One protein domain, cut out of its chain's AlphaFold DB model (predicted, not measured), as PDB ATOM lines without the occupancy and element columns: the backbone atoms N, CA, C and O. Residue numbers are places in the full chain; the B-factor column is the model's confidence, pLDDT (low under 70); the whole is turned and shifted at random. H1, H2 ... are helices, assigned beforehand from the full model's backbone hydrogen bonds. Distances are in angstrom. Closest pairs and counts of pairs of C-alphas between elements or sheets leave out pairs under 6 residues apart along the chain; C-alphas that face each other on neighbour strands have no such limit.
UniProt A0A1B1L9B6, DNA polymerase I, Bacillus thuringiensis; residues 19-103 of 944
ATOM      1  N   GLU A  19      23.852 -62.560  40.388       65.00
ATOM      2  CA  GLU A  19      23.388 -62.907  39.042       65.00
ATOM      3  C   GLU A  19      22.042 -62.236  38.687       65.00
ATOM      4  O   GLU A  19      21.816 -61.819  37.547       65.00
ATOM      5  N   THR A  20      21.155 -62.068  39.674       63.78
ATOM      6  CA  THR A  20      19.877 -61.354  39.541       63.78
ATOM      7  C   THR A  20      20.103 -59.849  39.471       63.78
ATOM      8  O   THR A  20      19.521 -59.203  38.600       63.78
ATOM      9  N   LYS A  21      21.007 -59.297  40.291       68.25
ATOM     10  CA  LYS A  21      21.436 -57.893  40.191       68.25
ATOM     11  C   LYS A  21      22.063 -57.602  38.828       68.25
ATOM     12  O   LYS A  21      21.676 -56.633  38.187       68.25
ATOM     13  N   THR A  22      22.902 -58.500  38.310       69.94
ATOM     14  CA  THR A  22      23.508 -58.387  36.972       69.94
ATOM     15  C   THR A  22      22.475 -58.525  35.848       69.94
ATOM     16  O   THR A  22      22.574 -57.846  34.828       69.94
ATOM     17  N   ARG A  23      21.447 -59.372  36.001       67.44
ATOM     18  CA  ARG A  23      20.332 -59.473  35.038       67.44
ATOM     19  C   ARG A  23      19.434 -58.244  35.043       67.44
ATOM     20  O   ARG A  23      19.005 -57.839  33.967       67.44
ATOM     21  N   VAL A  24      19.141 -57.675  36.212       62.97
ATOM     22  CA  VAL A  24      18.379 -56.426  36.326       62.97
ATOM     23  C   VAL A  24      19.215 -55.267  35.789       62.97
ATOM     24  O   VAL A  24      18.701 -54.515  34.975       62.97
ATOM     25  N   ALA A  25      20.511 -55.198  36.101       64.50
ATOM     26  CA  ALA A  25      21.439 -54.222  35.534       64.50
ATOM     27  C   ALA A  25      21.541 -54.344  34.007       64.50
ATOM     28  O   ALA A  25      21.332 -53.355  33.326       64.50
ATOM     29  N   LYS A  26      21.711 -55.547  33.436       62.25
ATOM     30  CA  LYS A  26      21.677 -55.770  31.972       62.25
ATOM     31  C   LYS A  26      20.311 -55.488  31.344       62.25
ATOM     32  O   LYS A  26      20.245 -55.149  30.166       62.25
ATOM     33  N   ALA A  27      19.213 -55.666  32.079       55.03
ATOM     34  CA  ALA A  27      17.872 -55.303  31.621       55.03
ATOM     35  C   ALA A  27      17.648 -53.782  31.664       55.03
ATOM     36  O   ALA A  27      16.981 -53.255  30.780       55.03
ATOM     37  N   VAL A  28      18.247 -53.085  32.634       56.72
ATOM     38  CA  VAL A  28      18.313 -51.620  32.718       56.72
ATOM     39  C   VAL A  28      19.223 -51.065  31.617       56.72
ATOM     40  O   VAL A  28      18.791 -50.187  30.889       56.72
ATOM     41  N   GLU A  29      20.387 -51.664  31.366       51.81
ATOM     42  CA  GLU A  29      21.311 -51.306  30.277       51.81
ATOM     43  C   GLU A  29      20.693 -51.553  28.888       51.81
ATOM     44  O   GLU A  29      20.860 -50.761  27.963       51.81
ATOM     45  N   ARG A  30      19.931 -52.649  28.719       53.41
ATOM     46  CA  ARG A  30      19.138 -52.904  27.502       53.41
ATOM     47  C   ARG A  30      17.954 -51.952  27.367       53.41
ATOM     48  O   ARG A  30      17.559 -51.689  26.240       53.41
ATOM     49  N   LYS A  31      17.389 -51.457  28.474       49.97
ATOM     50  CA  LYS A  31      16.324 -50.444  28.485       49.97
ATOM     51  C   LYS A  31      16.877 -49.068  28.114       49.97
ATOM     52  O   LYS A  31      16.284 -48.412  27.270       49.97
ATOM     53  N   GLU A  32      18.026 -48.678  28.666       46.78
ATOM     54  CA  GLU A  32      18.739 -47.442  28.312       46.78
ATOM     55  C   GLU A  32      19.218 -47.461  26.853       46.78
ATOM     56  O   GLU A  32      19.108 -46.452  26.164       46.78
ATOM     57  N   LYS A  33      19.627 -48.627  26.327       46.72
ATOM     58  CA  LYS A  33      19.908 -48.826  24.890       46.72
ATOM     59  C   LYS A  33      18.660 -48.950  23.997       46.72
ATOM     60  O   LYS A  33      18.811 -48.981  22.779       46.72
ATOM     61  N   ALA A  34      17.454 -49.065  24.560       48.75
ATOM     62  CA  ALA A  34      16.197 -49.241  23.815       48.75
ATOM     63  C   ALA A  34      15.288 -48.000  23.814       48.75
ATOM     64  O   ALA A  34      14.249 -48.009  23.154       48.75
ATOM     65  N   THR A  35      15.659 -46.932  24.516       58.22
ATOM     66  CA  THR A  35      15.013 -45.625  24.381       58.22
ATOM     67  C   THR A  35      15.596 -44.897  23.177       58.22
ATOM     68  O   THR A  35      16.427 -44.011  23.333       58.22
ATOM     69  N   GLU A  36      15.176 -45.304  21.975       68.62
ATOM     70  CA  GLU A  36      15.372 -44.477  20.781       68.62
ATOM     71  C   GLU A  36      14.724 -43.109  21.032       68.62
ATOM     72  O   GLU A  36      13.566 -43.022  21.459       68.62
ATOM     73  N   THR A  37      15.474 -42.034  20.809       80.88
ATOM     74  CA  THR A  37      14.887 -40.699  20.727       80.88
ATOM     75  C   THR A  37      13.934 -40.658  19.539       80.88
ATOM     76  O   THR A  37      14.008 -41.468  18.613       80.88
ATOM     77  N   ILE A  38      13.003 -39.711  19.545       82.50
ATOM     78  CA  ILE A  38      12.039 -39.628  18.450       82.50
ATOM     79  C   ILE A  38      12.715 -39.297  17.109       82.50
ATOM     80  O   ILE A  38      12.318 -39.841  16.085       82.50
ATOM     81  N   GLU A  39      13.793 -38.508  17.127       84.62
ATOM     82  CA  GLU A  39      14.641 -38.237  15.958       84.62
ATOM     83  C   GLU A  39      15.297 -39.525  15.437       84.62
ATOM     84  O   GLU A  39      15.175 -39.857  14.257       84.62
ATOM     85  N   GLU A  40      15.894 -40.323  16.325       83.88
ATOM     86  CA  GLU A  40      16.452 -41.634  15.967       83.88
ATOM     87  C   GLU A  40      15.376 -42.590  15.434       83.88
ATOM     88  O   GLU A  40      15.638 -43.381  14.527       83.88
ATOM     89  N   ALA A  41      14.145 -42.507  15.944       84.69
ATOM     90  CA  ALA A  41      13.030 -43.310  15.463       84.69
ATOM     91  C   ALA A  41      12.616 -42.921  14.031       84.69
ATOM     92  O   ALA A  41      12.401 -43.815  13.207       84.69
ATOM     93  N   PHE A  42      12.544 -41.624  13.702       90.31
ATOM     94  CA  PHE A  42      12.284 -41.147  12.336       90.31
ATOM     95  C   PHE A  42      13.402 -41.575  11.376       90.31
ATOM     96  O   PHE A  42      13.121 -42.151  10.321       90.31
ATOM     97  N   GLN A  43      14.666 -41.389  11.769       88.94
ATOM     98  CA  GLN A  43      15.829 -41.786  10.968       88.94
ATOM     99  C   GLN A  43      15.891 -43.299  10.743       88.94
ATOM    100  O   GLN A  43      16.121 -43.758   9.622       88.94
ATOM    101  N   ARG A  44      15.606 -44.098  11.776       90.88
ATOM    102  CA  ARG A  44      15.503 -45.554  11.656       90.88
ATOM    103  C   ARG A  44      14.450 -45.940  10.628       90.88
ATOM    104  O   ARG A  44      14.718 -46.780   9.774       90.88
ATOM    105  N   VAL A  45      13.244 -45.379  10.710       88.62
ATOM    106  CA  VAL A  45      12.156 -45.728   9.782       88.62
ATOM    107  C   VAL A  45      12.491 -45.287   8.351       88.62
ATOM    108  O   VAL A  45      12.199 -46.039   7.420       88.62
ATOM    109  N   TRP A  46      13.171 -44.147   8.174       91.31
ATOM    110  CA  TRP A  46      13.699 -43.707   6.878       91.31
ATOM    111  C   TRP A  46      14.672 -44.725   6.274       91.31
ATOM    112  O   TRP A  46      14.476 -45.173   5.150       91.31
ATOM    113  N   GLN A  47      15.678 -45.147   7.045       88.94
ATOM    114  CA  GLN A  47      16.744 -46.037   6.571       88.94
ATOM    115  C   GLN A  47      16.303 -47.498   6.401       88.94
ATOM    116  O   GLN A  47      16.843 -48.215   5.562       88.94
ATOM    117  N   THR A  48      15.347 -47.967   7.208       84.06
ATOM    118  CA  THR A  48      14.922 -49.381   7.222       84.06
ATOM    119  C   THR A  48      13.738 -49.684   6.307       84.06
ATOM    120  O   THR A  48      13.421 -50.855   6.093       84.06
ATOM    121  N   SER A  49      13.090 -48.661   5.746       87.62
ATOM    122  CA  SER A  49      11.939 -48.815   4.852       87.62
ATOM    123  C   SER A  49      12.285 -48.404   3.422       87.62
ATOM    124  O   SER A  49      13.058 -47.480   3.201       87.62
ATOM    125  N   LYS A  50      11.663 -49.048   2.429       87.88
ATOM    126  CA  LYS A  50      11.655 -48.531   1.053       87.88
ATOM    127  C   LYS A  50      10.601 -47.437   0.937       87.88
ATOM    128  O   LYS A  50       9.472 -47.678   1.358       87.88
ATOM    129  N   TRP A  51      10.960 -46.300   0.356       86.50
ATOM    130  CA  TRP A  51      10.081 -45.156   0.116       86.50
ATOM    131  C   TRP A  51      10.023 -44.880  -1.382       86.50
ATOM    132  O   TRP A  51      11.073 -44.809  -2.021       86.50
ATOM    133  N   ASP A  52       8.823 -44.751  -1.940       91.19
ATOM    134  CA  ASP A  52       8.661 -44.151  -3.266       91.19
ATOM    135  C   ASP A  52       8.683 -42.612  -3.187       91.19
ATOM    136  O   ASP A  52       8.769 -42.031  -2.101       91.19
ATOM    137  N   GLU A  53       8.628 -41.937  -4.337       85.69
ATOM    138  CA  GLU A  53       8.681 -40.471  -4.403       85.69
ATOM    139  C   GLU A  53       7.552 -39.789  -3.614       85.69
ATOM    140  O   GLU A  53       7.807 -38.807  -2.915       85.69
ATOM    141  N   LYS A  54       6.320 -40.315  -3.664       85.38
ATOM    142  CA  LYS A  54       5.167 -39.733  -2.956       85.38
ATOM    143  C   LYS A  54       5.281 -39.959  -1.455       85.38
ATOM    144  O   LYS A  54       5.072 -39.046  -0.660       85.38
ATOM    145  N   GLU A  55       5.651 -41.167  -1.051       90.38
ATOM    146  CA  GLU A  55       5.837 -41.490   0.356       90.38
ATOM    147  C   GLU A  55       7.011 -40.704   0.962       90.38
ATOM    148  O   GLU A  55       6.953 -40.326   2.132       90.38
ATOM    149  N   ALA A  56       8.058 -40.415   0.182       89.81
ATOM    150  CA  ALA A  56       9.174 -39.580   0.615       89.81
ATOM    151  C   ALA A  56       8.750 -38.126   0.892       89.81
ATOM    152  O   ALA A  56       9.269 -37.508   1.822       89.81
ATOM    153  N   VAL A  57       7.796 -37.584   0.125       89.50
ATOM    154  CA  VAL A  57       7.197 -36.266   0.399       89.50
ATOM    155  C   VAL A  57       6.418 -36.295   1.715       89.50
ATOM    156  O   VAL A  57       6.662 -35.453   2.578       89.50
ATOM    157  N   LEU A  58       5.558 -37.301   1.914       91.62
ATOM    158  CA  LEU A  58       4.801 -37.474   3.163       91.62
ATOM    159  C   LEU A  58       5.720 -37.601   4.382       91.62
ATOM    160  O   LEU A  58       5.447 -37.017   5.428       91.62
ATOM    161  N   PHE A  59       6.834 -38.326   4.247       93.69
ATOM    162  CA  PHE A  59       7.834 -38.438   5.307       93.69
ATOM    163  C   PHE A  59       8.398 -37.071   5.704       93.69
ATOM    164  O   PHE A  59       8.453 -36.760   6.893       93.69
ATOM    165  N   LYS A  60       8.807 -36.253   4.723       91.62
ATOM    166  CA  LYS A  60       9.362 -34.916   4.981       91.62
ATOM    167  C   LYS A  60       8.343 -34.015   5.672       91.62
ATOM    168  O   LYS A  60       8.675 -33.407   6.682       91.62
ATOM    169  N   LEU A  61       7.101 -34.002   5.181       92.00
ATOM    170  CA  LEU A  61       6.006 -33.237   5.784       92.00
ATOM    171  C   LEU A  61       5.764 -33.640   7.241       92.00
ATOM    172  O   LEU A  61       5.661 -32.776   8.108       92.00
ATOM    173  N   ALA A  62       5.715 -34.945   7.514       92.19
ATOM    174  CA  ALA A  62       5.535 -35.471   8.862       92.19
ATOM    175  C   ALA A  62       6.698 -35.106   9.792       92.19
ATOM    176  O   ALA A  62       6.463 -34.744  10.942       92.19
ATOM    177  N   HIS A  63       7.941 -35.215   9.310       93.94
ATOM    178  CA  HIS A  63       9.143 -34.892  10.083       93.94
ATOM    179  C   HIS A  63       9.171 -33.402  10.441       93.94
ATOM    180  O   HIS A  63       9.195 -33.063  11.622       93.94
ATOM    181  N   GLU A  64       9.043 -32.518   9.449       92.56
ATOM    182  CA  GLU A  64       9.016 -31.065   9.657       92.56
ATOM    183  C   GLU A  64       7.911 -30.647  10.632       92.56
ATOM    184  O   GLU A  64       8.178 -29.941  11.604       92.56
ATOM    185  N   ALA A  65       6.681 -31.119  10.408       90.31
ATOM    186  CA  ALA A  65       5.538 -30.769  11.243       90.31
ATOM    187  C   ALA A  65       5.659 -31.320  12.669       90.31
ATOM    188  O   ALA A  65       5.205 -30.686  13.622       90.31
ATOM    189  N   PHE A  66       6.265 -32.496  12.842       91.81
ATOM    190  CA  PHE A  66       6.464 -33.073  14.165       91.81
ATOM    191  C   PHE A  66       7.467 -32.249  14.980       91.81
ATOM    192  O   PHE A  66       7.207 -31.915  16.136       91.81
ATOM    193  N   PHE A  67       8.591 -31.861  14.373       90.88
ATOM    194  CA  PHE A  67       9.624 -31.074  15.055       90.88
ATOM    195  C   PHE A  67       9.282 -29.590  15.195       90.88
ATOM    196  O   PHE A  67       9.776 -28.946  16.119       90.88
ATOM    197  N   SER A  68       8.386 -29.055  14.361       88.81
ATOM    198  CA  SER A  68       7.795 -27.730  14.575       88.81
ATOM    199  C   SER A  68       6.696 -27.726  15.647       88.81
ATOM    200  O   SER A  68       6.181 -26.661  15.983       88.81
ATOM    201  N   GLY A  69       6.301 -28.898  16.161       85.62
ATOM    202  CA  GLY A  69       5.208 -29.055  17.122       85.62
ATOM    203  C   GLY A  69       3.804 -28.930  16.519       85.62
ATOM    204  O   GLY A  69       2.839 -28.844  17.272       85.62
ATOM    205  N   ALA A  70       3.679 -28.924  15.188       83.00
ATOM    206  CA  ALA A  70       2.397 -28.843  14.485       83.00
ATOM    207  C   ALA A  70       1.614 -30.165  14.527       83.00
ATOM    208  O   ALA A  70       0.390 -30.149  14.490       83.00
ATOM    209  N   ILE A  71       2.298 -31.306  14.651       86.62
ATOM    210  CA  ILE A  71       1.652 -32.615  14.800       86.62
ATOM    211  C   ILE A  71       2.335 -33.458  15.879       86.62
ATOM    212  O   ILE A  71       3.556 -33.462  16.023       86.62
ATOM    213  N   GLY A  72       1.532 -34.178  16.663       88.12
ATOM    214  CA  GLY A  72       2.005 -35.091  17.700       88.12
ATOM    215  C   GLY A  72       2.130 -36.543  17.232       88.12
ATOM    216  O   GLY A  72       1.857 -36.893  16.085       88.12
ATOM    217  N   ARG A  73       2.512 -37.422  18.166       87.06
ATOM    218  CA  ARG A  73       2.434 -38.880  17.985       87.06
ATOM    219  C   ARG A  73       0.973 -39.289  17.789       87.06
ATOM    220  O   ARG A  73       0.119 -38.836  18.543       87.06
ATOM    221  N   LEU A  74       0.703 -40.188  16.842       85.19
ATOM    222  CA  LEU A  74      -0.637 -40.762  16.657       85.19
ATOM    223  C   LEU A  74      -0.823 -42.036  17.491       85.19
ATOM    224  O   LEU A  74      -1.946 -42.451  17.764       85.19
ATOM    225  N   SER A  75       0.283 -42.660  17.908       81.44
ATOM    226  CA  SER A  75       0.290 -43.831  18.773       81.44
ATOM    227  C   SER A  75       1.366 -43.750  19.855       81.44
ATOM    228  O   SER A  75       2.496 -43.312  19.630       81.44
ATOM    229  N   GLU A  76       1.044 -44.296  21.027       74.69
ATOM    230  CA  GLU A  76       2.005 -44.531  22.111       74.69
ATOM    231  C   GLU A  76       2.934 -45.731  21.845       74.69
ATOM    232  O   GLU A  76       3.880 -45.977  22.594       74.69
ATOM    233  N   LYS A  77       2.684 -46.497  20.772       77.81
ATOM    234  CA  LYS A  77       3.549 -47.603  20.331       77.81
ATOM    235  C   LYS A  77       4.806 -47.074  19.629       77.81
ATOM    236  O   LYS A  77       4.991 -45.874  19.471       77.81
ATOM    237  N   ARG A  78       5.695 -47.977  19.203       81.69
ATOM    238  CA  ARG A  78       6.917 -47.635  18.456       81.69
ATOM    239  C   ARG A  78       6.586 -46.977  17.108       81.69
ATOM    240  O   ARG A  78       5.725 -47.489  16.400       81.69
ATOM    241  N   LEU A  79       7.319 -45.926  16.721       83.75
ATOM    242  CA  LEU A  79       7.122 -45.235  15.439       83.75
ATOM    243  C   LEU A  79       7.349 -46.182  14.250       83.75
ATOM    244  O   LEU A  79       8.401 -46.834  14.145       83.75
ATOM    245  N   THR A  80       6.362 -46.238  13.354       90.81
ATOM    246  CA  THR A  80       6.353 -47.087  12.151       90.81
ATOM    247  C   THR A  80       6.224 -46.261  10.873       90.81
ATOM    248  O   THR A  80       5.745 -45.132  10.908       90.81
ATOM    249  N   LYS A  81       6.572 -46.856   9.720       91.81
ATOM    250  CA  LYS A  81       6.344 -46.252   8.394       91.81
ATOM    251  C   LYS A  81       4.884 -45.827   8.202       91.81
ATOM    252  O   LYS A  81       4.629 -44.745   7.690       91.81
ATOM    253  N   LYS A  82       3.940 -46.677   8.629       91.44
ATOM    254  CA  LYS A  82       2.497 -46.421   8.532       91.44
ATOM    255  C   LYS A  82       2.108 -45.155   9.296       91.44
ATOM    256  O   LYS A  82       1.463 -44.291   8.726       91.44
ATOM    257  N   GLU A  83       2.574 -45.023  10.534       91.00
ATOM    258  CA  GLU A  83       2.291 -43.845  11.355       91.00
ATOM    259  C   GLU A  83       2.896 -42.564  10.761       91.00
ATOM    260  O   GLU A  83       2.212 -41.551  10.705       91.00
ATOM    261  N   ILE A  84       4.135 -42.602  10.247       91.75
ATOM    262  CA  ILE A  84       4.729 -41.434   9.565       91.75
ATOM    263  C   ILE A  84       3.905 -41.041   8.333       91.75
ATOM    264  O   ILE A  84       3.680 -39.857   8.103       91.75
ATOM    265  N   LYS A  85       3.441 -42.019   7.543       93.62
ATOM    266  CA  LYS A  85       2.578 -41.750   6.384       93.62
ATOM    267  C   LYS A  85       1.264 -41.099   6.804       93.62
ATOM    268  O   LYS A  85       0.896 -40.102   6.202       93.62
ATOM    269  N   GLU A  86       0.610 -41.615   7.841       92.00
ATOM    270  CA  GLU A  86      -0.631 -41.042   8.379       92.00
ATOM    271  C   GLU A  86      -0.417 -39.617   8.912       92.00
ATOM    272  O   GLU A  86      -1.230 -38.736   8.655       92.00
ATOM    273  N   MET A  87       0.698 -39.356   9.604       91.44
ATOM    274  CA  MET A  87       1.066 -38.004  10.042       91.44
ATOM    275  C   MET A  87       1.275 -37.064   8.851       91.44
ATOM    276  O   MET A  87       0.742 -35.959   8.837       91.44
ATOM    277  N   GLY A  88       2.031 -37.505   7.845       90.31
ATOM    278  CA  GLY A  88       2.302 -36.722   6.641       90.31
ATOM    279  C   GLY A  88       1.034 -36.425   5.848       90.31
ATOM    280  O   GLY A  88       0.879 -35.310   5.364       90.31
ATOM    281  N   GLN A  89       0.117 -37.395   5.769       90.31
ATOM    282  CA  GLN A  89      -1.186 -37.239   5.121       90.31
ATOM    283  C   GLN A  89      -2.033 -36.189   5.834       90.31
ATOM    284  O   GLN A  89      -2.475 -35.255   5.183       90.31
ATOM    285  N   ARG A  90      -2.157 -36.254   7.167       90.19
ATOM    286  CA  ARG A  90      -2.906 -35.247   7.941       90.19
ATOM    287  C   ARG A  90      -2.359 -33.834   7.754       90.19
ATOM    288  O   ARG A  90      -3.118 -32.901   7.546       90.19
ATOM    289  N   VAL A  91      -1.033 -33.676   7.791       88.44
ATOM    290  CA  VAL A  91      -0.383 -32.370   7.579       88.44
ATOM    291  C   VAL A  91      -0.610 -31.868   6.154       88.44
ATOM    292  O   VAL A  91      -0.796 -30.672   5.937       88.44
ATOM    293  N   GLN A  92      -0.560 -32.766   5.170       87.56
ATOM    294  CA  GLN A  92      -0.842 -32.428   3.783       87.56
ATOM    295  C   GLN A  92      -2.301 -31.986   3.611       87.56
ATOM    296  O   GLN A  92      -2.528 -30.921   3.046       87.56
ATOM    297  N   GLU A  93      -3.252 -32.744   4.156       84.56
ATOM    298  CA  GLU A  93      -4.685 -32.432   4.151       84.56
ATOM    299  C   GLU A  93      -4.961 -31.075   4.820       84.56
ATOM    300  O   GLU A  93      -5.619 -30.228   4.227       84.56
ATOM    301  N   GLU A  94      -4.376 -30.795   5.990       84.38
ATOM    302  CA  GLU A  94      -4.515 -29.497   6.668       84.38
ATOM    303  C   GLU A  94      -3.962 -28.326   5.834       84.38
ATOM    304  O   GLU A  94      -4.568 -27.249   5.782       84.38
ATOM    305  N   ARG A  95      -2.814 -28.513   5.166       84.62
ATOM    306  CA  ARG A  95      -2.230 -27.497   4.272       84.62
ATOM    307  C   ARG A  95      -3.097 -27.275   3.034       84.62
ATOM    308  O   ARG A  95      -3.302 -26.127   2.641       84.62
ATOM    309  N   GLU A  96      -3.594 -28.349   2.426       82.62
ATOM    310  CA  GLU A  96      -4.494 -28.298   1.272       82.62
ATOM    311  C   GLU A  96      -5.822 -27.625   1.639       82.62
ATOM    312  O   GLU A  96      -6.288 -26.762   0.899       82.62
ATOM    313  N   ASP A  97      -6.378 -27.912   2.817       81.06
ATOM    314  CA  ASP A  97      -7.579 -27.267   3.348       81.06
ATOM    315  C   ASP A  97      -7.378 -25.765   3.588       81.06
ATOM    316  O   ASP A  97      -8.240 -24.951   3.239       81.06
ATOM    317  N   ALA A  98      -6.241 -25.369   4.171       82.94
ATOM    318  CA  ALA A  98      -5.904 -23.961   4.371       82.94
ATOM    319  C   ALA A  98      -5.758 -23.220   3.031       82.94
ATOM    320  O   ALA A  98      -6.305 -22.126   2.860       82.94
ATOM    321  N   LEU A  99      -5.081 -23.838   2.060       83.69
ATOM    322  CA  LEU A  99      -4.920 -23.292   0.715       83.69
ATOM    323  C   LEU A  99      -6.265 -23.198  -0.024       83.69
ATOM    324  O   LEU A  99      -6.540 -22.185  -0.667       83.69
ATOM    325  N   ARG A 100      -7.133 -24.206   0.110       83.19
ATOM    326  CA  ARG A 100      -8.492 -24.209  -0.449       83.19
ATOM    327  C   ARG A 100      -9.314 -23.052   0.110       83.19
ATOM    328  O   ARG A 100      -9.895 -22.293  -0.659       83.19
ATOM    329  N   LYS A 101      -9.291 -22.836   1.432       84.00
ATOM    330  CA  LYS A 101      -9.954 -21.681   2.069       84.00
ATOM    331  C   LYS A 101      -9.449 -20.350   1.510       84.00
ATOM    332  O   LYS A 101     -10.259 -19.477   1.206       84.00
ATOM    333  N   GLN A 102      -8.136 -20.205   1.327       84.69
ATOM    334  CA  GLN A 102      -7.547 -19.003   0.733       84.69
ATOM    335  C   GLN A 102      -8.011 -18.792  -0.717       84.69
ATOM    336  O   GLN A 102      -8.388 -17.680  -1.091       84.69
ATOM    337  N   ARG A 103      -8.029 -19.850  -1.534       83.81
ATOM    338  CA  ARG A 103      -8.483 -19.794  -2.934       83.81
ATOM    339  C   ARG A 103      -9.970 -19.474  -3.055       83.81
ATOM    340  O   ARG A 103     -10.344 -18.686  -3.921       83.81
TER     341      ARG A 103
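What this domain is: This is residues 19 to 103 of the 944 residues of the protein "DNA polymerase I" of Bacillus thuringiensis (UniProt A0A1B1L9B6). A small body, made by H2 and H3 side by side but loosely spaced, the start of H4 crossing H3, and the loop of residues 68 to 80, has a helical arm sticking out at each end: residues 19 to 35, with H1, and residues 93 to 103 of H4. The printed part has 85 residues with four named helices, H1 to H4, and no named strand: all helix. It is loose, with a radius of gyration of the C-alphas of 17.3 A, and spans 68 by 25 by 16 A.

Where its parts are: Find C-alpha 19 at (23.388, -62.907, 39.042); from there H1 runs to residue 32, 19.4 A. H2 is residues 38 to 48, and H3 residues 53 to 67, 21.6 A. H4, residues 81 to 103, runs 32.4 A to C-alpha 103 at (-8.483, -19.794, -2.934).

How they stand to each other: H4 touches H3 with residues 84 to 92 alone, about perpendicular at 84 degrees; look at the closest C-alphas, Ala 62 and Gly 88, 4.1 A apart. H2 and H3 are close but not clearly touching, closest at the C-alphas of Phe 42 and His 63, 7.4 A, opposite ways at a shallow tilt of 11 degrees. H1 is apart from H2, H3 and H4. In H1, H2, H3 and H4 every O i to N i+4 pair is within hydrogen-bond range.

The domain as a whole: The C-alphas of Glu 19 and Arg 103, the two farthest apart, are 68.1 A apart. The printed part has no cut, and the link from H3 to H4 is long. Residues 19 to 36 have pLDDT under 70.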